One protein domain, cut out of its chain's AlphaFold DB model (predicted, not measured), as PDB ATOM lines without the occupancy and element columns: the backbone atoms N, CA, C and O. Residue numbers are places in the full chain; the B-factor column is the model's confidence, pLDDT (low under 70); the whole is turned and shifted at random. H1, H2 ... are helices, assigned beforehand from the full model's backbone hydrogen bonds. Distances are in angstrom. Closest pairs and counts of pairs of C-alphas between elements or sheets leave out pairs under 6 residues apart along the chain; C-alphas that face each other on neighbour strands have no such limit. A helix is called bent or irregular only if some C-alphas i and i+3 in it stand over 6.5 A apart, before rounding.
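AT A GLANCE: This is residues 19 to 163 of the 265 residues of an uncharacterized protein of Pseudomonas thivervalensis (UniProt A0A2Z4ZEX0). Two rows of three helices stand side by side, H1, H3 and H5 in one and H2, H4 and H6 in the other, with H3 and H4 packed on each other in the middle. Short H7 ends the printed part near H5 and the last residues of H6, and two long links, residues 94 to 110 and 121 to 141, loop past opposite ends of the helices, the first near the end of H4 and the start of H5, the second near the end of H5 and the start of H6. The printed part has 145 residues with seven named helices, H1 to H7 in chain order, and no named strand; the class is all helix. It is compact, with a radius of gyration of the C-alphas of 14.8 A and spans of 44 by 33 by 26 A.

IN THESE COORDINATES: Begin with H3, the longest helix by residues, residues 53 to 72, 26.8 A from first to last C-alpha: it starts at C-alpha 53, (7.676, -23.612, 46.043), and ends at C-alpha 72, (30.279, -15.710, 33.919). Look next at H4, residues 79 to 93, 21.1 A, and H6, residues 142 to 156, 19.8 A. H1 is residues 19 to 31, 18.1 A, starting at (8.980, -9.512, 43.534). H2 is residues 37 to 48, H5 residues 111 to 120, and H7 residues 160 to 163. H2 is irregular, only just, with C-alphas 43 and 46 at 6.7 A; H6 is irregular, with C-alphas 144 and 147 at 7.1 A.

HOW THE PARTS SIT: Start from the hubs H3 and H4, a hairpin that touches, closest at the C-alphas of Ala 59 and Leu 88, 6.3 A, with a shallow tilt of 33 degrees, only just short of steep. H2, H3, H4 and H5 form an up-and-down bundle, each running against the one before. H5 touches H3, closest at C-alphas 116 and 60, 5.4 A. H1 touches H3 at C-alphas 24 and 62, 4.6 A, its closest pair, at a steep tilt of 44 degrees. On H4, find the closest C-alphas to H2 at Arg 80 and Asp 37, 6.5 A, and to H6 at Asp 86 and Gln 148, 7.1 A; both helices touch H4 and run the same way. H7 only just touches H5, with 3 pairs of C-alphas within 8 A, the closest Val 162 and Ile 117, 6.3 A; it touches H6 only at the corner. H1 and H6 are apart. Every O i to N i+4 pair is within hydrogen-bond range in H1, H4 and H5; the counts are 6 of 8 in H2, 15 of 16 in H3 and 9 of 11 in H6, and H7 is too short for such a pair.

THE WHOLE: The two C-alphas farthest apart are those of Ala 75 and Tyr 103, 43.9 A. The links H4 to H5 and H5 to H6 are long, with 17 and 21 residues. The printed part has no cut, and no printed residue of the model is under pLDDT 70.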
ATOM      1  N   TRP A  19       8.451  -9.883  42.229       92.00
ATOM      2  CA  TRP A  19       8.980  -9.512  43.534       92.00
ATOM      3  C   TRP A  19      10.094 -10.458  43.997       92.00
ATOM      4  O   TRP A  19      11.115  -9.992  44.508       92.00
ATOM      5  N   LEU A  20       9.930 -11.773  43.806       90.94
ATOM      6  CA  LEU A  20      10.951 -12.762  44.166       90.94
ATOM      7  C   LEU A  20      12.210 -12.616  43.308       90.94
ATOM      8  O   LEU A  20      13.310 -12.668  43.859       90.94
ATOM      9  N   ASP A  21      12.060 -12.375  42.004       92.56
ATOM     10  CA  ASP A  21      13.188 -12.080  41.113       92.56
ATOM     11  C   ASP A  21      13.914 -10.789  41.531       92.56
ATOM     12  O   ASP A  21      15.130 -10.781  41.736       92.56
ATOM     13  N   ALA A  22      13.173  -9.703  41.770       94.06
ATOM     14  CA  ALA A  22      13.749  -8.433  42.204       94.06
ATOM     15  C   ALA A  22      14.477  -8.554  43.554       94.06
ATOM     16  O   ALA A  22      15.562  -7.986  43.735       94.06
ATOM     17  N   LEU A  23      13.910  -9.312  44.500       92.69
ATOM     18  CA  LEU A  23      14.552  -9.602  45.779       92.69
ATOM     19  C   LEU A  23      15.833 -10.418  45.575       92.69
ATOM     20  O   LEU A  23      16.865 -10.069  46.148       92.69
ATOM     21  N   ALA A  24      15.796 -11.464  44.748       94.19
ATOM     22  CA  ALA A  24      16.958 -12.293  44.442       94.19
ATOM     23  C   ALA A  24      18.082 -11.468  43.796       94.19
ATOM     24  O   ALA A  24      19.233 -11.526  44.238       94.19
ATOM     25  N   ALA A  25      17.745 -10.609  42.832       94.81
ATOM     26  CA  ALA A  25      18.682  -9.695  42.188       94.81
ATOM     27  C   ALA A  25      19.316  -8.706  43.182       94.81
ATOM     28  O   ALA A  25      20.517  -8.420  43.108       94.81
ATOM     29  N   LEU A  26      18.529  -8.173  44.125       93.69
ATOM     30  CA  LEU A  26      19.035  -7.297  45.183       93.69
ATOM     31  C   LEU A  26      19.996  -8.051  46.108       93.69
ATOM     32  O   LEU A  26      21.104  -7.572  46.354       93.69
ATOM     33  N   VAL A  27      19.599  -9.236  46.579       92.44
ATOM     34  CA  VAL A  27      20.410 -10.085  47.462       92.44
ATOM     35  C   VAL A  27      21.738 -10.447  46.795       92.44
ATOM     36  O   VAL A  27      22.796 -10.248  47.397       92.44
ATOM     37  N   ALA A  28      21.714 -10.866  45.527       93.38
ATOM     38  CA  ALA A  28      22.919 -11.165  44.756       93.38
ATOM     39  C   ALA A  28      23.891  -9.975  44.710       93.38
ATOM     40  O   ALA A  28      25.105 -10.145  44.815       93.38
ATOM     41  N   ARG A  29      23.385  -8.743  44.591       91.81
ATOM     42  CA  ARG A  29      24.233  -7.541  44.537       91.81
ATOM     43  C   ARG A  29      24.865  -7.194  45.878       91.81
ATOM     44  O   ARG A  29      25.992  -6.706  45.883       91.81
ATOM     45  N   ILE A  30      24.160  -7.399  46.989       91.12
ATOM     46  CA  ILE A  30      24.634  -6.969  48.314       91.12
ATOM     47  C   ILE A  30      25.529  -8.006  48.998       91.12
ATOM     48  O   ILE A  30      26.350  -7.631  49.832       91.12
ATOM     49  N   ILE A  31      25.412  -9.292  48.649       89.44
ATOM     50  CA  ILE A  31      26.072 -10.378  49.391       89.44
ATOM     51  C   ILE A  31      27.604 -10.267  49.398       89.44
ATOM     52  O   ILE A  31      28.263 -10.536  50.406       89.44
ATOM     53  N   VAL A  32      28.182  -9.767  48.304       87.50
ATOM     54  CA  VAL A  32      29.630  -9.541  48.172       87.50
ATOM     55  C   VAL A  32      30.144  -8.384  49.029       87.50
ATOM     56  O   VAL A  32      31.329  -8.339  49.335       87.50
ATOM     57  N   TYR A  33      29.265  -7.482  49.471       87.75
ATOM     58  CA  TYR A  33      29.621  -6.341  50.321       87.75
ATOM     59  C   TYR A  33      29.400  -6.608  51.812       87.75
ATOM     60  O   TYR A  33      29.674  -5.738  52.639       87.75
ATOM     61  N   MET A  34      28.915  -7.797  52.178       85.00
ATOM     62  CA  MET A  34      28.724  -8.145  53.583       85.00
ATOM     63  C   MET A  34      30.069  -8.158  54.338       85.00
ATOM     64  O   MET A  34      31.092  -8.559  53.782       85.00
ATOM     65  N   PRO A  35      30.120  -7.736  55.611       79.69
ATOM     66  CA  PRO A  35      31.383  -7.702  56.351       79.69
ATOM     67  C   PRO A  35      32.017  -9.083  56.562       79.69
ATOM     68  O   PRO A  35      33.236  -9.209  56.574       79.69
ATOM     69  N   THR A  36      31.193 -10.118  56.729       80.12
ATOM     70  CA  THR A  36      31.625 -11.484  57.042       80.12
ATOM     71  C   THR A  36      30.792 -12.498  56.271       80.12
ATOM     72  O   THR A  36      29.647 -12.221  55.898       80.12
ATOM     73  N   ASP A  37      31.339 -13.697  56.085       78.81
ATOM     74  CA  ASP A  37      30.604 -14.801  55.461       78.81
ATOM     75  C   ASP A  37      29.439 -15.246  56.347       78.81
ATOM     76  O   ASP A  37      28.353 -15.502  55.843       78.81
ATOM     77  N   ALA A  38      29.595 -15.185  57.674       78.19
ATOM     78  CA  ALA A  38      28.509 -15.433  58.624       78.19
ATOM     79  C   ALA A  38      27.296 -14.512  58.396       78.19
ATOM     80  O   ALA A  38      26.159 -14.960  58.508       78.19
ATOM     81  N   ASN A  39      27.510 -13.245  58.026       79.62
ATOM     82  CA  ASN A  39      26.409 -12.322  57.735       79.62
ATOM     83  C   ASN A  39      25.712 -12.665  56.413       79.62
ATOM     84  O   ASN A  39      24.492 -12.555  56.317       79.62
ATOM     85  N   ALA A  40      26.475 -13.086  55.400       78.69
ATOM     86  CA  ALA A  40      25.912 -13.567  54.143       78.69
ATOM     87  C   ALA A  40      25.087 -14.844  54.368       78.69
ATOM     88  O   ALA A  40      23.946 -14.922  53.921       78.69
ATOM     89  N   GLN A  41      25.616 -15.800  55.132       78.50
ATOM     90  CA  GLN A  41      24.909 -17.031  55.484       78.50
ATOM     91  C   GLN A  41      23.642 -16.744  56.293       78.50
ATOM     92  O   GLN A  41      22.580 -17.248  55.944       78.50
ATOM     93  N   ALA A  42      23.715 -15.871  57.302       83.00
ATOM     94  CA  ALA A  42      22.564 -15.484  58.116       83.00
ATOM     95  C   ALA A  42      21.459 -14.775  57.313       83.00
ATOM     96  O   ALA A  42      20.295 -14.822  57.704       83.00
ATOM     97  N   LEU A  43      21.803 -14.125  56.194       82.81
ATOM     98  CA  LEU A  43      20.819 -13.549  55.279       82.81
ATOM     99  C   LEU A  43      20.119 -14.629  54.441       82.81
ATOM    100  O   LEU A  43      18.911 -14.547  54.231       82.81
ATOM    101  N   ILE A  44      20.868 -15.621  53.953       83.69
ATOM    102  CA  ILE A  44      20.353 -16.651  53.038       83.69
ATOM    103  C   ILE A  44      19.631 -17.777  53.778       83.69
ATOM    104  O   ILE A  44      18.566 -18.205  53.339       83.69
ATOM    105  N   GLU A  45      20.165 -18.240  54.908       84.12
ATOM    106  CA  GLU A  45      19.667 -19.412  55.633       84.12
ATOM    107  C   GLU A  45      18.155 -19.345  55.933       84.12
ATOM    108  O   GLU A  45      17.451 -20.311  55.618       84.12
ATOM    109  N   PRO A  46      17.595 -18.234  56.461       82.25
ATOM    110  CA  PRO A  46      16.158 -18.148  56.718       82.25
ATOM    111  C   PRO A  46      15.325 -18.238  55.436       82.25
ATOM    112  O   PRO A  46      14.237 -18.812  55.449       82.25
ATOM    113  N   LEU A  47      15.846 -17.694  54.332       75.94
ATOM    114  CA  LEU A  47      15.175 -17.671  53.035       75.94
ATOM    115  C   LEU A  47      15.157 -19.055  52.389       75.94
ATOM    116  O   LEU A  47      14.238 -19.353  51.637       75.94
ATOM    117  N   THR A  48      16.123 -19.917  52.713       77.56
ATOM    118  CA  THR A  48      16.240 -21.262  52.135       77.56
ATOM    119  C   THR A  48      15.724 -22.375  53.044       77.56
ATOM    120  O   THR A  48      15.533 -23.492  52.579       77.56
ATOM    121  N   LYS A  49      15.445 -22.110  54.325       81.38
ATOM    122  CA  LYS A  49      15.080 -23.138  55.320       81.38
ATOM    123  C   LYS A  49      13.784 -23.900  55.020       81.38
ATOM    124  O   LYS A  49      13.595 -25.018  55.500       81.38
ATOM    125  N   HIS A  50      12.861 -23.304  54.269       81.50
ATOM    126  CA  HIS A  50      11.537 -23.881  54.052       81.50
ATOM    127  C   HIS A  50      11.441 -24.646  52.727       81.50
ATOM    128  O   HIS A  50      11.890 -24.197  51.671       81.50
ATOM    129  N   ARG A  51      10.772 -25.804  52.768       80.25
ATOM    130  CA  ARG A  51      10.411 -26.601  51.586       80.25
ATOM    131  C   ARG A  51       9.115 -26.098  50.955       80.25
ATOM    132  O   ARG A  51       8.112 -26.801  50.926       80.25
ATOM    133  N   HIS A  52       9.135 -24.836  50.528       85.81
ATOM    134  CA  HIS A  52       8.030 -24.188  49.826       85.81
ATOM    135  C   HIS A  52       8.421 -23.885  48.377       85.81
ATOM    136  O   HIS A  52       9.591 -23.626  48.092       85.81
ATOM    137  N   ARG A  53       7.440 -23.879  47.468       85.75
ATOM    138  CA  ARG A  53       7.676 -23.612  46.043       85.75
ATOM    139  C   ARG A  53       8.281 -22.227  45.809       85.75
ATOM    140  O   ARG A  53       9.241 -22.111  45.063       85.75
ATOM    141  N   ASP A  54       7.780 -21.214  46.507       88.38
ATOM    142  CA  ASP A  54       8.281 -19.836  46.390       88.38
ATOM    143  C   ASP A  54       9.730 -19.704  46.877       88.38
ATOM    144  O   ASP A  54      10.503 -18.918  46.340       88.38
ATOM    145  N   VAL A  55      10.126 -20.520  47.861       89.12
ATOM    146  CA  VAL A  55      11.516 -20.586  48.337       89.12
ATOM    147  C   VAL A  55      12.414 -21.235  47.294       89.12
ATOM    148  O   VAL A  55      13.528 -20.770  47.071       89.12
ATOM    149  N   LEU A  56      11.931 -22.289  46.635       90.94
ATOM    150  CA  LEU A  56      12.658 -22.912  45.537       90.94
ATOM    151  C   LEU A  56      12.810 -21.949  44.353       90.94
ATOM    152  O   LEU A  56      13.894 -21.849  43.793       90.94
ATOM    153  N   GLN A  57      11.754 -21.208  44.015       92.69
ATOM    154  CA  GLN A  57      11.819 -20.165  43.000       92.69
ATOM    155  C   GLN A  57      12.833 -19.083  43.382       92.69
ATOM    156  O   GLN A  57      13.693 -18.754  42.579       92.69
ATOM    157  N   PHE A  58      12.776 -18.552  44.605       93.25
ATOM    158  CA  PHE A  58      13.754 -17.569  45.068       93.25
ATOM    159  C   PHE A  58      15.192 -18.103  44.985       93.25
ATOM    160  O   PHE A  58      16.089 -17.391  44.542       93.25
ATOM    161  N   ALA A  59      15.414 -19.356  45.394       94.50
ATOM    162  CA  ALA A  59      16.721 -19.999  45.317       94.50
ATOM    163  C   ALA A  59      17.209 -20.149  43.868       94.50
ATOM    164  O   ALA A  59      18.396 -19.952  43.612       94.50
ATOM    165  N   ASP A  60      16.313 -20.465  42.934       95.44
ATOM    166  CA  ASP A  60      16.601 -20.527  41.500       95.44
ATOM    167  C   ASP A  60      17.010 -19.163  40.942       95.44
ATOM    168  O   ASP A  60      18.132 -19.025  40.454       95.44
ATOM    169  N   GLU A  61      16.175 -18.136  41.123       95.62
ATOM    170  CA  GLU A  61      16.481 -16.784  40.637       95.62
ATOM    171  C   GLU A  61      17.784 -16.257  41.262       95.62
ATOM    172  O   GLU A  61      18.640 -15.691  40.583       95.62
ATOM    173  N   LEU A  62      18.005 -16.504  42.559       95.69
ATOM    174  CA  LEU A  62      19.243 -16.101  43.225       95.69
ATOM    175  C   LEU A  62      20.463 -16.838  42.657       95.69
ATOM    176  O   LEU A  62      21.506 -16.215  42.451       95.69
ATOM    177  N   THR A  63      20.341 -18.139  42.385       96.56
ATOM    178  CA  THR A  63      21.409 -18.933  41.761       96.56
ATOM    179  C   THR A  63      21.742 -18.383  40.377       96.56
ATOM    180  O   THR A  63      22.912 -18.170  40.070       96.56
ATOM    181  N   ASP A  64      20.731 -18.093  39.558       96.06
ATOM    182  CA  ASP A  64      20.916 -17.529  38.223       96.06
ATOM    183  C   ASP A  64      21.592 -16.144  38.265       96.06
ATOM    184  O   ASP A  64      22.608 -15.937  37.591       96.06
ATOM    185  N   HIS A  65      21.129 -15.228  39.127       95.88
ATOM    186  CA  HIS A  65      21.749 -13.905  39.296       95.88
ATOM    187  C   HIS A  65      23.204 -13.993  39.769       95.88
ATOM    188  O   HIS A  65      24.060 -13.251  39.272       95.88
ATOM    189  N   LEU A  66      23.507 -14.891  40.714       95.62
ATOM    190  CA  LEU A  66      24.869 -15.097  41.210       95.62
ATOM    191  C   LEU A  66      25.782 -15.676  40.127       95.62
ATOM    192  O   LEU A  66      26.869 -15.139  39.902       95.62
ATOM    193  N   THR A  67      25.339 -16.720  39.422       95.56
ATOM    194  CA  THR A  67      26.121 -17.349  38.353       95.56
ATOM    195  C   THR A  67      26.374 -16.367  37.214       95.56
ATOM    196  O   THR A  67      27.523 -16.175  36.817       95.56
ATOM    197  N   ARG A  68      25.349 -15.660  36.726       94.25
ATOM    198  CA  ARG A  68      25.531 -14.676  35.648       94.25
ATOM    199  C   ARG A  68      26.516 -13.585  36.036       94.25
ATOM    200  O   ARG A  68      27.490 -13.339  35.331       94.25
ATOM    201  N   ARG A  69      26.303 -12.966  37.196       93.75
ATOM    202  CA  ARG A  69      27.081 -11.797  37.604       93.75
ATOM    203  C   ARG A  69      28.505 -12.134  38.029       93.75
ATOM    204  O   ARG A  69      29.419 -11.376  37.718       93.75
ATOM    205  N   PHE A  70      28.688 -13.211  38.786       94.25
ATOM    206  CA  PHE A  70      29.952 -13.480  39.471       94.25
ATOM    207  C   PHE A  70      30.704 -14.686  38.935       94.25
ATOM    208  O   PHE A  70      31.916 -14.743  39.121       94.25
ATOM    209  N   VAL A  71      30.028 -15.608  38.249       94.25
ATOM    210  CA  VAL A  71      30.691 -16.744  37.608       94.25
ATOM    211  C   VAL A  71      31.021 -16.407  36.158       94.25
ATOM    212  O   VAL A  71      32.201 -16.410  35.816       94.25
ATOM    213  N   TYR A  72      30.038 -16.032  35.333       93.25
ATOM    214  CA  TYR A  72      30.279 -15.710  33.919       93.25
ATOM    215  C   TYR A  72      30.967 -14.354  33.702       93.25
ATOM    216  O   TYR A  72      31.904 -14.268  32.903       93.25
ATOM    217  N   ASP A  73      30.543 -13.305  34.414       91.31
ATOM    218  CA  ASP A  73      30.907 -11.929  34.038       91.31
ATOM    219  C   ASP A  73      31.923 -11.234  34.957       91.31
ATOM    220  O   ASP A  73      32.584 -10.290  34.518       91.31
ATOM    221  N   ALA A  74      32.107 -11.663  36.208       89.25
ATOM    222  CA  ALA A  74      33.059 -10.993  37.099       89.25
ATOM    223  C   ALA A  74      34.516 -11.215  36.672       89.25
ATOM    224  O   ALA A  74      34.872 -12.263  36.153       89.25
ATOM    225  N   ALA A  75      35.384 -10.240  36.956       87.38
ATOM    226  CA  ALA A  75      36.818 -10.338  36.667       87.38
ATOM    227  C   ALA A  75      37.559 -11.358  37.551       87.38
ATOM    228  O   ALA A  75      38.592 -11.885  37.149       87.38
ATOM    229  N   VAL A  76      37.048 -11.607  38.759       88.62
ATOM    230  CA  VAL A  76      37.577 -12.571  39.732       88.62
ATOM    231  C   VAL A  76      36.392 -13.315  40.338       88.62
ATOM    232  O   VAL A  76      35.383 -12.677  40.640       88.62
ATOM    233  N   LEU A  77      36.513 -14.635  40.519       88.62
ATOM    234  CA  LEU A  77      35.524 -15.463  41.217       88.62
ATOM    235  C   LEU A  77      35.566 -15.161  42.726       88.62
ATOM    236  O   LEU A  77      36.558 -15.498  43.376       88.62
ATOM    237  N   PRO A  78      34.534 -14.532  43.317       89.69
ATOM    238  CA  PRO A  78      34.543 -14.246  44.745       89.69
ATOM    239  C   PRO A  78      34.268 -15.532  45.535       89.69
ATOM    240  O   PRO A  78      33.206 -16.129  45.360       89.69
ATOM    241  N   GLU A  79      35.172 -15.926  46.438       88.50
ATOM    242  CA  GLU A  79      35.031 -17.147  47.259       88.50
ATOM    243  C   GLU A  79      33.679 -17.207  47.979       88.50
ATOM    244  O   GLU A  79      32.965 -18.201  47.886       88.50
ATOM    245  N   ARG A  80      33.249 -16.084  48.560       88.50
ATOM    246  CA  ARG A  80      31.945 -15.968  49.221       88.50
ATOM    247  C   ARG A  80      30.764 -16.335  48.325       88.50
ATOM    248  O   ARG A  80      29.776 -16.882  48.804       88.50
ATOM    249  N   VAL A  81      30.816 -15.997  47.036       91.00
ATOM    250  CA  VAL A  81      29.728 -16.355  46.115       91.00
ATOM    251  C   VAL A  81      29.682 -17.866  45.928       91.00
ATOM    252  O   VAL A  81      28.594 -18.430  45.900       91.00
ATOM    253  N   LEU A  82      30.841 -18.522  45.862       91.12
ATOM    254  CA  LEU A  82      30.922 -19.978  45.774       91.12
ATOM    255  C   LEU A  82      30.332 -20.644  47.024       91.12
ATOM    256  O   LEU A  82      29.607 -21.622  46.891       91.12
ATOM    257  N   ASP A  83      30.561 -20.084  48.213       90.50
ATOM    258  CA  ASP A  83      29.971 -20.602  49.455       90.50
ATOM    259  C   ASP A  83      28.442 -20.452  49.480       90.50
ATOM    260  O   ASP A  83      27.722 -21.347  49.922       90.50
ATOM    261  N   VAL A  84      27.914 -19.339  48.965       92.00
ATOM    262  CA  VAL A  84      26.461 -19.138  48.860       92.00
ATOM    263  C   VAL A  84      25.849 -20.084  47.827       92.00
ATOM    264  O   VAL A  84      24.804 -20.677  48.085       92.00
ATOM    265  N   LEU A  85      26.502 -20.266  46.677       94.06
ATOM    266  CA  LEU A  85      26.087 -21.251  45.675       94.06
ATOM    267  C   LEU A  85      26.082 -22.669  46.265       94.06
ATOM    268  O   LEU A  85      25.149 -23.430  46.014       94.06
ATOM    269  N   ASP A  86      27.054 -23.000  47.114       92.69
ATOM    270  CA  ASP A  86      27.129 -24.277  47.825       92.69
ATOM    271  C   ASP A  86      25.949 -24.478  48.802       92.69
ATOM    272  O   ASP A  86      25.368 -25.568  48.885       92.69
ATOM    273  N   MET A  87      25.509 -23.419  49.491       91.75
ATOM    274  CA  MET A  87      24.293 -23.449  50.315       91.75
ATOM    275  C   MET A  87      23.029 -23.657  49.473       91.75
ATOM    276  O   MET A  87      22.189 -24.492  49.817       91.75
ATOM    277  N   LEU A  88      22.897 -22.933  48.359       94.25
ATOM    278  CA  LEU A  88      21.749 -23.048  47.455       94.25
ATOM    279  C   LEU A  88      21.684 -24.439  46.812       94.25
ATOM    280  O   LEU A  88      20.606 -25.025  46.723       94.25
ATOM    281  N   MET A  89      22.835 -25.014  46.458       95.44
ATOM    282  CA  MET A  89      22.942 -26.389  45.974       95.44
ATOM    283  C   MET A  89      22.521 -27.394  47.050       95.44
ATOM    284  O   MET A  89      21.751 -28.308  46.763       95.44
ATOM    285  N   THR A  90      22.972 -27.209  48.296       93.56
ATOM    286  CA  THR A  90      22.554 -28.050  49.431       93.56
ATOM    287  C   THR A  90      21.037 -28.052  49.564       93.56
ATOM    288  O   THR A  90      20.418 -29.110  49.645       93.56
ATOM    289  N   ARG A  91      20.428 -26.864  49.507       92.19
ATOM    290  CA  ARG A  91      18.977 -26.713  49.566       92.19
ATOM    291  C   ARG A  91      18.274 -27.355  48.368       92.19
ATOM    292  O   ARG A  91      17.223 -27.962  48.554       92.19
ATOM    293  N   MET A  92      18.813 -27.234  47.157       94.12
ATOM    294  CA  MET A  92      18.253 -27.881  45.965       94.12
ATOM    295  C   MET A  92      18.230 -29.409  46.127       94.12
ATOM    296  O   MET A  92      17.206 -30.043  45.882       94.12
ATOM    297  N   LEU A  93      19.335 -29.992  46.600       93.62
ATOM    298  CA  LEU A  93      19.507 -31.439  46.777       93.62
ATOM    299  C   LEU A  93      18.606 -32.049  47.862       93.62
ATOM    300  O   LEU A  93      18.448 -33.265  47.924       93.62
ATOM    301  N   GLU A  94      17.987 -31.221  48.700       91.88
ATOM    302  CA  GLU A  94      16.981 -31.662  49.662       91.88
ATOM    303  C   GLU A  94      15.627 -32.027  49.032       91.88
ATOM    304  O   GLU A  94      14.793 -32.660  49.696       91.88
ATOM    305  N   GLU A  95      15.382 -31.625  47.782       91.06
ATOM    306  CA  GLU A  95      14.138 -31.936  47.085       91.06
ATOM    307  C   GLU A  95      13.996 -33.435  46.808       91.06
ATOM    308  O   GLU A  95      14.945 -34.156  46.495       91.06
ATOM    309  N   HIS A  96      12.756 -33.915  46.894       88.38
ATOM    310  CA  HIS A  96      12.423 -35.336  46.780       88.38
ATOM    311  C   HIS A  96      12.888 -35.982  45.463       88.38
ATOM    312  O   HIS A  96      13.143 -37.185  45.437       88.38
ATOM    313  N   ASN A  97      13.030 -35.201  44.386       88.38
ATOM    314  CA  ASN A  97      13.488 -35.669  43.076       88.38
ATOM    315  C   ASN A  97      14.912 -36.252  43.115       88.38
ATOM    316  O   ASN A  97      15.222 -37.152  42.335       88.38
ATOM    317  N   PHE A  98      15.746 -35.786  44.051       91.38
ATOM    318  CA  PHE A  98      17.118 -36.260  44.254       91.38
ATOM    319  C   PHE A  98      17.213 -37.414  45.260       91.38
ATOM    320  O   PHE A  98      18.305 -37.902  45.541       91.38
ATOM    321  N   SER A  99      16.083 -37.885  45.799       89.88
ATOM    322  CA  SER A  99      16.052 -39.044  46.688       89.88
ATOM    323  C   SER A  99      15.848 -40.344  45.897       89.88
ATOM    324  O   SER A  99      14.811 -40.493  45.234       89.88
ATOM    325  N   PRO A 100      16.759 -41.334  46.023       86.69
ATOM    326  CA  PRO A 100      16.579 -42.673  45.453       86.69
ATOM    327  C   PRO A 100      15.325 -43.406  45.956       86.69
ATOM    328  O   PRO A 100      14.812 -44.285  45.267       86.69
ATOM    329  N   ALA A 101      14.827 -43.040  47.142       85.62
ATOM    330  CA  ALA A 101      13.675 -43.662  47.793       85.62
ATOM    331  C   ALA A 101      12.322 -43.031  47.406       85.62
ATOM    332  O   ALA A 101      11.279 -43.432  47.922       85.62
ATOM    333  N   SER A 102      12.315 -42.017  46.537       85.25
ATOM    334  CA  SER A 102      11.078 -41.357  46.108       85.25
ATOM    335  C   SER A 102      10.246 -42.231  45.157       85.25
ATOM    336  O   SER A 102      10.731 -43.201  44.582       85.25
ATOM    337  N   TYR A 103       8.966 -41.882  44.965       73.94
ATOM    338  CA  TYR A 103       8.052 -42.619  44.074       73.94
ATOM    339  C   TYR A 103       8.518 -42.631  42.604       73.94
ATOM    340  O   TYR A 103       8.195 -43.555  41.857       73.94
ATOM    341  N   ARG A 104       9.277 -41.610  42.182       78.25
ATOM    342  CA  ARG A 104       9.874 -41.488  40.843       78.25
ATOM    343  C   ARG A 104      11.297 -40.934  40.956       78.25
ATOM    344  O   ARG A 104      11.508 -39.745  40.704       78.25
ATOM    345  N   PRO A 105      12.259 -41.772  41.367       79.62
ATOM    346  CA  PRO A 105      13.611 -41.319  41.638       79.62
ATOM    347  C   PRO A 105      14.257 -40.805  40.354       79.62
ATOM    348  O   PRO A 105      14.212 -41.468  39.314       79.62
ATOM    349  N   GLY A 106      14.831 -39.605  40.433       79.69
ATOM    350  CA  GLY A 106      15.530 -38.974  39.321       79.69
ATOM    351  C   GLY A 106      14.627 -38.414  38.222       79.69
ATOM    352  O   GLY A 106      15.140 -38.083  37.164       79.69
ATOM    353  N   GLU A 107      13.308 -38.283  38.428       85.56
ATOM    354  CA  GLU A 107      12.464 -37.463  37.541       85.56
ATOM    355  C   GLU A 107      12.445 -36.012  38.001       85.56
ATOM    356  O   GLU A 107      11.674 -35.663  38.894       85.56
ATOM    357  N   VAL A 108      13.220 -35.142  37.354       88.44
ATOM    358  CA  VAL A 108      13.173 -33.694  37.604       88.44
ATOM    359  C   VAL A 108      12.296 -33.017  36.547       88.44
ATOM    360  O   VAL A 108      12.741 -32.675  35.456       88.44
ATOM    361  N   ARG A 109      11.014 -32.815  36.871       86.19
ATOM    362  CA  ARG A 109      10.065 -32.080  36.004       86.19
ATOM    363  C   ARG A 109       9.903 -30.612  36.388       86.19
ATOM    364  O   ARG A 109       9.320 -29.846  35.628       86.19
ATOM    365  N   ASP A 110      10.375 -30.236  37.572       91.12
ATOM    366  CA  ASP A 110      10.245 -28.871  38.059       91.12
ATOM    367  C   ASP A 110      11.160 -27.929  37.261       91.12
ATOM    368  O   ASP A 110      12.334 -28.228  37.018       91.12
ATOM    369  N   ARG A 111      10.606 -26.799  36.814       92.75
ATOM    370  CA  ARG A 111      11.339 -25.836  35.983       92.75
ATOM    371  C   ARG A 111      12.486 -25.171  36.744       92.75
ATOM    372  O   ARG A 111      13.522 -24.921  36.135       92.75
ATOM    373  N   HIS A 112      12.303 -24.922  38.040       94.00
ATOM    374  CA  HIS A 112      13.271 -24.237  38.888       94.00
ATOM    375  C   HIS A 112      14.445 -25.156  39.190       94.00
ATOM    376  O   HIS A 112      15.592 -24.760  39.036       94.00
ATOM    377  N   LEU A 113      14.177 -26.434  39.472       95.25
ATOM    378  CA  LEU A 113      15.244 -27.428  39.611       95.25
ATOM    379  C   LEU A 113      16.079 -27.568  38.338       95.25
ATOM    380  O   LEU A 113      17.303 -27.543  38.406       95.25
ATOM    381  N   ASN A 114      15.439 -27.668  37.172       95.88
ATOM    382  CA  ASN A 114      16.174 -27.752  35.906       95.88
ATOM    383  C   ASN A 114      16.960 -26.466  35.599       95.88
ATOM    384  O   ASN A 114      18.062 -26.531  35.058       95.88
ATOM    385  N   SER A 115      16.423 -25.298  35.955       96.25
ATOM    386  CA  SER A 115      17.128 -24.018  35.835       96.25
ATOM    387  C   SER A 115      18.363 -23.957  36.741       96.25
ATOM    388  O   SER A 115      19.463 -23.683  36.257       96.25
ATOM    389  N   MET A 116      18.228 -24.341  38.012       97.56
ATOM    390  CA  MET A 116      19.344 -24.425  38.955       97.56
ATOM    391  C   MET A 116      20.424 -25.407  38.492       97.56
ATOM    392  O   MET A 116      21.603 -25.060  38.524       97.56
ATOM    393  N   ILE A 117      20.049 -26.600  38.009       97.88
ATOM    394  CA  ILE A 117      21.004 -27.584  37.468       97.88
ATOM    395  C   ILE A 117      21.826 -26.956  36.335       97.88
ATOM    396  O   ILE A 117      23.052 -27.047  36.359       97.88
ATOM    397  N   ARG A 118      21.184 -26.251  35.394       97.69
ATOM    398  CA  ARG A 118      21.887 -25.542  34.311       97.69
ATOM    399  C   ARG A 118      22.829 -24.459  34.816       97.69
ATOM    400  O   ARG A 118      23.918 -24.284  34.272       97.69
ATOM    401  N   SER A 119      22.423 -23.720  35.842       97.12
ATOM    402  CA  SER A 119      23.262 -22.684  36.446       97.12
ATOM    403  C   SER A 119      24.478 -23.275  37.162       97.12
ATOM    404  O   SER A 119      25.577 -22.750  37.000       97.12
ATOM    405  N   PHE A 120      24.328 -24.390  37.885       97.50
ATOM    406  CA  PHE A 120      25.455 -25.082  38.526       97.50
ATOM    407  C   PHE A 120      26.372 -25.797  37.527       97.50
ATOM    408  O   PHE A 120      27.580 -25.852  37.749       97.50
ATOM    409  N   MET A 121      25.827 -26.304  36.418       97.25
ATOM    410  CA  MET A 121      26.601 -26.934  35.340       97.25
ATOM    411  C   MET A 121      27.164 -25.931  34.327       97.25
ATOM    412  O   MET A 121      27.772 -26.334  33.344       97.25
ATOM    413  N   LEU A 122      27.005 -24.622  34.548       95.88
ATOM    414  CA  LEU A 122      27.517 -23.574  33.654       95.88
ATOM    415  C   LEU A 122      26.979 -23.681  32.211       95.88
ATOM    416  O   LEU A 122      27.640 -23.293  31.242       95.88
ATOM    417  N   THR A 123      25.774 -24.228  32.057       95.44
ATOM    418  CA  THR A 123      25.121 -24.432  30.759       95.44
ATOM    419  C   THR A 123      23.989 -23.443  30.495       95.44
ATOM    420  O   THR A 123      23.542 -23.335  29.348       95.44
ATOM    421  N   SER A 124      23.577 -22.677  31.517       91.81
ATOM    422  CA  SER A 124      22.476 -21.701  31.463       91.81
ATOM    423  C   SER A 124      22.690 -20.554  30.469       91.81
ATOM    424  O   SER A 124      21.717 -19.997  29.968       91.81
ATOM    425  N   ALA A 125      23.942 -20.229  30.142       87.38
ATOM    426  CA  ALA A 125      24.301 -19.252  29.120       87.38
ATOM    427  C   ALA A 125      25.252 -19.875  28.089       87.38
ATOM    428  O   ALA A 125      26.058 -20.750  28.413       87.38
ATOM    429  N   LYS A 126      25.151 -19.442  26.831       86.81
ATOM    430  CA  LYS A 126      26.026 -19.863  25.729       86.81
ATOM    431  C   LYS A 126      26.141 -18.730  24.713       86.81
ATOM    432  O   LYS A 126      25.191 -17.972  24.540       86.81
ATOM    433  N   ASP A 127      27.279 -18.666  24.029       85.62
ATOM    434  CA  ASP A 127      27.521 -17.756  22.908       85.62
ATOM    435  C   ASP A 127      27.371 -16.281  23.321       85.62
ATOM    436  O   ASP A 127      26.853 -15.442  22.585       85.62
ATOM    437  N   CYS A 128      27.859 -15.964  24.523       88.06
ATOM    438  CA  CYS A 128      27.907 -14.616  25.075       88.06
ATOM    439  C   CYS A 128      29.345 -14.077  24.960       88.06
ATOM    440  O   CYS A 128      30.087 -14.131  25.940       88.06
ATOM    441  N   PRO A 129      29.789 -13.547  23.801       85.81
ATOM    442  CA  PRO A 129      31.176 -13.106  23.610       85.81
ATOM    443  C   PRO A 129      31.590 -11.954  24.538       85.81
ATOM    444  O   PRO A 129      32.781 -11.751  24.756       85.81
ATOM    445  N   GLY A 130      30.619 -11.211  25.081       87.81
ATOM    446  CA  GLY A 130      30.848 -10.149  26.063       87.81
ATOM    447  C   GLY A 130      31.084 -10.636  27.495       87.81
ATOM    448  O   GLY A 130      31.481  -9.826  28.326       87.81
ATOM    449  N   ALA A 131      30.856 -11.922  27.785       91.12
ATOM    450  CA  ALA A 131      31.127 -12.481  29.102       91.12
ATOM    451  C   ALA A 131      32.633 -12.528  29.384       91.12
ATOM    452  O   ALA A 131      33.457 -12.570  28.461       91.12
ATOM    453  N   THR A 132      33.006 -12.575  30.661       92.31
ATOM    454  CA  THR A 132      34.415 -12.670  31.064       92.31
ATOM    455  C   THR A 132      34.942 -14.093  30.884       92.31
ATOM    456  O   THR A 132      36.041 -14.273  30.346       92.31
ATOM    457  N   ARG A 133      34.138 -15.105  31.230       93.62
ATOM    458  CA  ARG A 133      34.498 -16.531  31.175       93.62
ATOM    459  C   ARG A 133      33.298 -17.452  30.926       93.62
ATOM    460  O   ARG A 133      32.148 -17.049  31.084       93.62
ATOM    461  N   PHE A 134      33.587 -18.699  30.556       93.25
ATOM    462  CA  PHE A 134      32.695 -19.830  30.256       93.25
ATOM    463  C   PHE A 134      31.669 -19.584  29.144       93.25
ATOM    464  O   PHE A 134      31.748 -20.207  28.086       93.25
ATOM    465  N   ALA A 135      30.742 -18.639  29.324       91.38
ATOM    466  CA  ALA A 135      29.702 -18.317  28.343       91.38
ATOM    467  C   ALA A 135      30.270 -17.733  27.030       91.38
ATOM    468  O   ALA A 135      29.621 -17.814  25.987       91.38
ATOM    469  N   ASN A 136      31.498 -17.200  27.069       91.94
ATOM    470  CA  ASN A 136      32.280 -16.757  25.907       91.94
ATOM    471  C   ASN A 136      33.199 -17.854  25.318       91.94
ATOM    472  O   ASN A 136      33.981 -17.569  24.413       91.94
ATOM    473  N   GLY A 137      33.156 -19.078  25.853       91.56
ATOM    474  CA  GLY A 137      34.014 -20.194  25.448       91.56
ATOM    475  C   GLY A 137      35.394 -20.254  26.120       91.56
ATOM    476  O   GLY A 137      36.199 -21.105  25.746       91.56
ATOM    477  N   LYS A 138      35.699 -19.385  27.096       93.69
ATOM    478  CA  LYS A 138      36.936 -19.472  27.894       93.69
ATOM    479  C   LYS A 138      36.729 -20.366  29.115       93.69
ATOM    480  O   LYS A 138      35.931 -20.036  29.986       93.69
ATOM    481  N   TRP A 139      37.446 -21.483  29.179       95.25
ATOM    482  CA  TRP A 139      37.263 -22.522  30.203       95.25
ATOM    483  C   TRP A 139      38.488 -22.721  31.107       95.25
ATOM    484  O   TRP A 139      38.550 -23.684  31.863       95.25
ATOM    485  N   ASP A 140      39.447 -21.801  31.066       93.69
ATOM    486  CA  ASP A 140      40.695 -21.843  31.832       93.69
ATOM    487  C   ASP A 140      40.495 -21.814  33.353       93.69
ATOM    488  O   ASP A 140      41.265 -22.426  34.091       93.69
ATOM    489  N   GLU A 141      39.417 -21.184  33.823       93.12
ATOM    490  CA  GLU A 141      39.048 -21.153  35.244       93.12
ATOM    491  C   GLU A 141      38.155 -22.335  35.681       93.12
ATOM    492  O   GLU A 141      37.762 -22.405  36.847       93.12
ATOM    493  N   LEU A 142      37.844 -23.298  34.797       94.81
ATOM    494  CA  LEU A 142      37.002 -24.454  35.141       94.81
ATOM    495  C   LEU A 142      37.516 -25.242  36.365       94.81
ATOM    496  O   LEU A 142      36.684 -25.601  37.204       94.81
ATOM    497  N   PRO A 143      38.837 -25.467  36.553       91.00
ATOM    498  CA  PRO A 143      39.344 -26.179  37.725       91.00
ATOM    499  C   PRO A 143      38.905 -25.587  39.072       91.00
ATOM    500  O   PRO A 143      38.723 -26.333  40.031       91.00
ATOM    501  N   ALA A 144      38.667 -24.272  39.148       90.69
ATOM    502  CA  ALA A 144      38.191 -23.618  40.370       90.69
ATOM    503  C   ALA A 144      36.754 -24.028  40.752       90.69
ATOM    504  O   ALA A 144      36.374 -23.958  41.922       90.69
ATOM    505  N   LEU A 145      35.958 -24.481  39.779       94.19
ATOM    506  CA  LEU A 145      34.558 -24.871  39.961       94.19
ATOM    507  C   LEU A 145      34.355 -26.390  39.999       94.19
ATOM    508  O   LEU A 145      33.302 -26.843  40.451       94.19
ATOM    509  N   LEU A 146      35.365 -27.184  39.620       94.81
ATOM    510  CA  LEU A 146      35.274 -28.650  39.613       94.81
ATOM    511  C   LEU A 146      34.873 -29.229  40.968       94.81
ATOM    512  O   LEU A 146      34.139 -30.204  41.000       94.81
ATOM    513  N   ARG A 147      35.265 -28.610  42.089       94.00
ATOM    514  CA  ARG A 147      34.833 -29.046  43.428       94.00
ATOM    515  C   ARG A 147      33.308 -28.988  43.605       94.00
ATOM    516  O   ARG A 147      32.728 -29.893  44.195       94.00
ATOM    517  N   GLN A 148      32.663 -27.928  43.119       94.56
ATOM    518  CA  GLN A 148      31.205 -27.772  43.219       94.56
ATOM    519  C   GLN A 148      30.484 -28.704  42.246       94.56
ATOM    520  O   GLN A 148      29.519 -29.364  42.627       94.56
ATOM    521  N   ILE A 149      30.998 -28.813  41.017       97.56
ATOM    522  CA  ILE A 149      30.481 -29.751  40.013       97.56
ATOM    523  C   ILE A 149      30.576 -31.182  40.547       97.56
ATOM    524  O   ILE A 149      29.604 -31.929  40.491       97.56
ATOM    525  N   ASP A 150      31.710 -31.543  41.150       97.06
ATOM    526  CA  ASP A 150      31.923 -32.857  41.742       97.06
ATOM    527  C   ASP A 150      30.912 -33.175  42.837       97.06
ATOM    528  O   ASP A 150      30.375 -34.280  42.905       97.06
ATOM    529  N   ARG A 151      30.635 -32.193  43.697       96.38
ATOM    530  CA  ARG A 151      29.657 -32.340  44.770       96.38
ATOM    531  C   ARG A 151      28.268 -32.627  44.206       96.38
ATOM    532  O   ARG A 151      27.607 -33.558  44.672       96.38
ATOM    533  N   LEU A 152      27.848 -31.875  43.187       97.25
ATOM    534  CA  LEU A 152      26.568 -32.093  42.517       97.25
ATOM    535  C   LEU A 152      26.520 -33.468  41.839       97.25
ATOM    536  O   LEU A 152      25.560 -34.211  42.030       97.25
ATOM    537  N   MET A 153      27.576 -33.850  41.119       98.00
ATOM    538  CA  MET A 153      27.677 -35.156  40.460       98.00
ATOM    539  C   MET A 153      27.670 -36.317  41.455       98.00
ATOM    540  O   MET A 153      27.011 -37.328  41.227       98.00
ATOM    541  N   THR A 154      28.340 -36.167  42.593       95.75
ATOM    542  CA  THR A 154      28.358 -37.182  43.650       95.75
ATOM    543  C   THR A 154      26.972 -37.378  44.262       95.75
ATOM    544  O   THR A 154      26.569 -38.511  44.520       95.75
ATOM    545  N   ALA A 155      26.228 -36.293  44.487       95.19
ATOM    546  CA  ALA A 155      24.904 -36.362  45.099       95.19
ATOM    547  C   ALA A 155      23.810 -36.808  44.113       95.19
ATOM    548  O   ALA A 155      22.933 -37.602  44.459       95.19
ATOM    549  N   ALA A 156      23.855 -36.293  42.885       96.44
ATOM    550  CA  ALA A 156      22.736 -36.338  41.952       96.44
ATOM    551  C   ALA A 156      23.128 -36.684  40.510       96.44
ATOM    552  O   ALA A 156      22.262 -36.676  39.646       96.44
ATOM    553  N   GLY A 157      24.380 -37.042  40.216       96.88
ATOM    554  CA  GLY A 157      24.813 -37.362  38.848       96.88
ATOM    555  C   GLY A 157      24.130 -38.591  38.237       96.88
ATOM    556  O   GLY A 157      24.177 -38.799  37.033       96.88
ATOM    557  N   TRP A 158      23.448 -39.409  39.041       95.19
ATOM    558  CA  TRP A 158      22.601 -40.506  38.559       95.19
ATOM    559  C   TRP A 158      21.256 -40.035  37.977       95.19
ATOM    560  O   TRP A 158      20.609 -40.793  37.250       95.19
ATOM    561  N   VAL A 159      20.840 -38.803  38.281       95.50
ATOM    562  CA  VAL A 159      19.651 -38.149  37.721       95.50
ATOM    563  C   VAL A 159      19.926 -37.770  36.267       95.50
ATOM    564  O   VAL A 159      20.996 -37.258  35.943       95.50
ATOM    565  N   ASP A 160      18.958 -38.028  35.388       93.88
ATOM    566  CA  ASP A 160      19.114 -37.851  33.940       93.88
ATOM    567  C   ASP A 160      19.445 -36.404  33.551       93.88
ATOM    568  O   ASP A 160      20.434 -36.185  32.860       93.88
ATOM    569  N   SER A 161      18.693 -35.422  34.053       94.62
ATOM    570  CA  SER A 161      18.936 -34.005  33.761       94.62
ATOM    571  C   SER A 161      20.278 -33.499  34.293       94.62
ATOM    572  O   SER A 161      20.912 -32.662  33.659       94.62
ATOM    573  N   VAL A 162      20.755 -34.023  35.427       97.69
ATOM    574  CA  VAL A 162      22.068 -33.653  35.982       97.69
ATOM    575  C   VAL A 162      23.193 -34.203  35.112       97.69
ATOM    576  O   VAL A 162      24.123 -33.469  34.783       97.69
ATOM    577  N   MET A 163      23.106 -35.477  34.719       97.81
ATOM    578  CA  MET A 163      24.093 -36.089  33.831       97.81
ATOM    579  C   MET A 163      24.095 -35.428  32.451       97.81
ATOM    580  O   MET A 163      25.165 -35.164  31.915       97.81
TER     581      MET A 163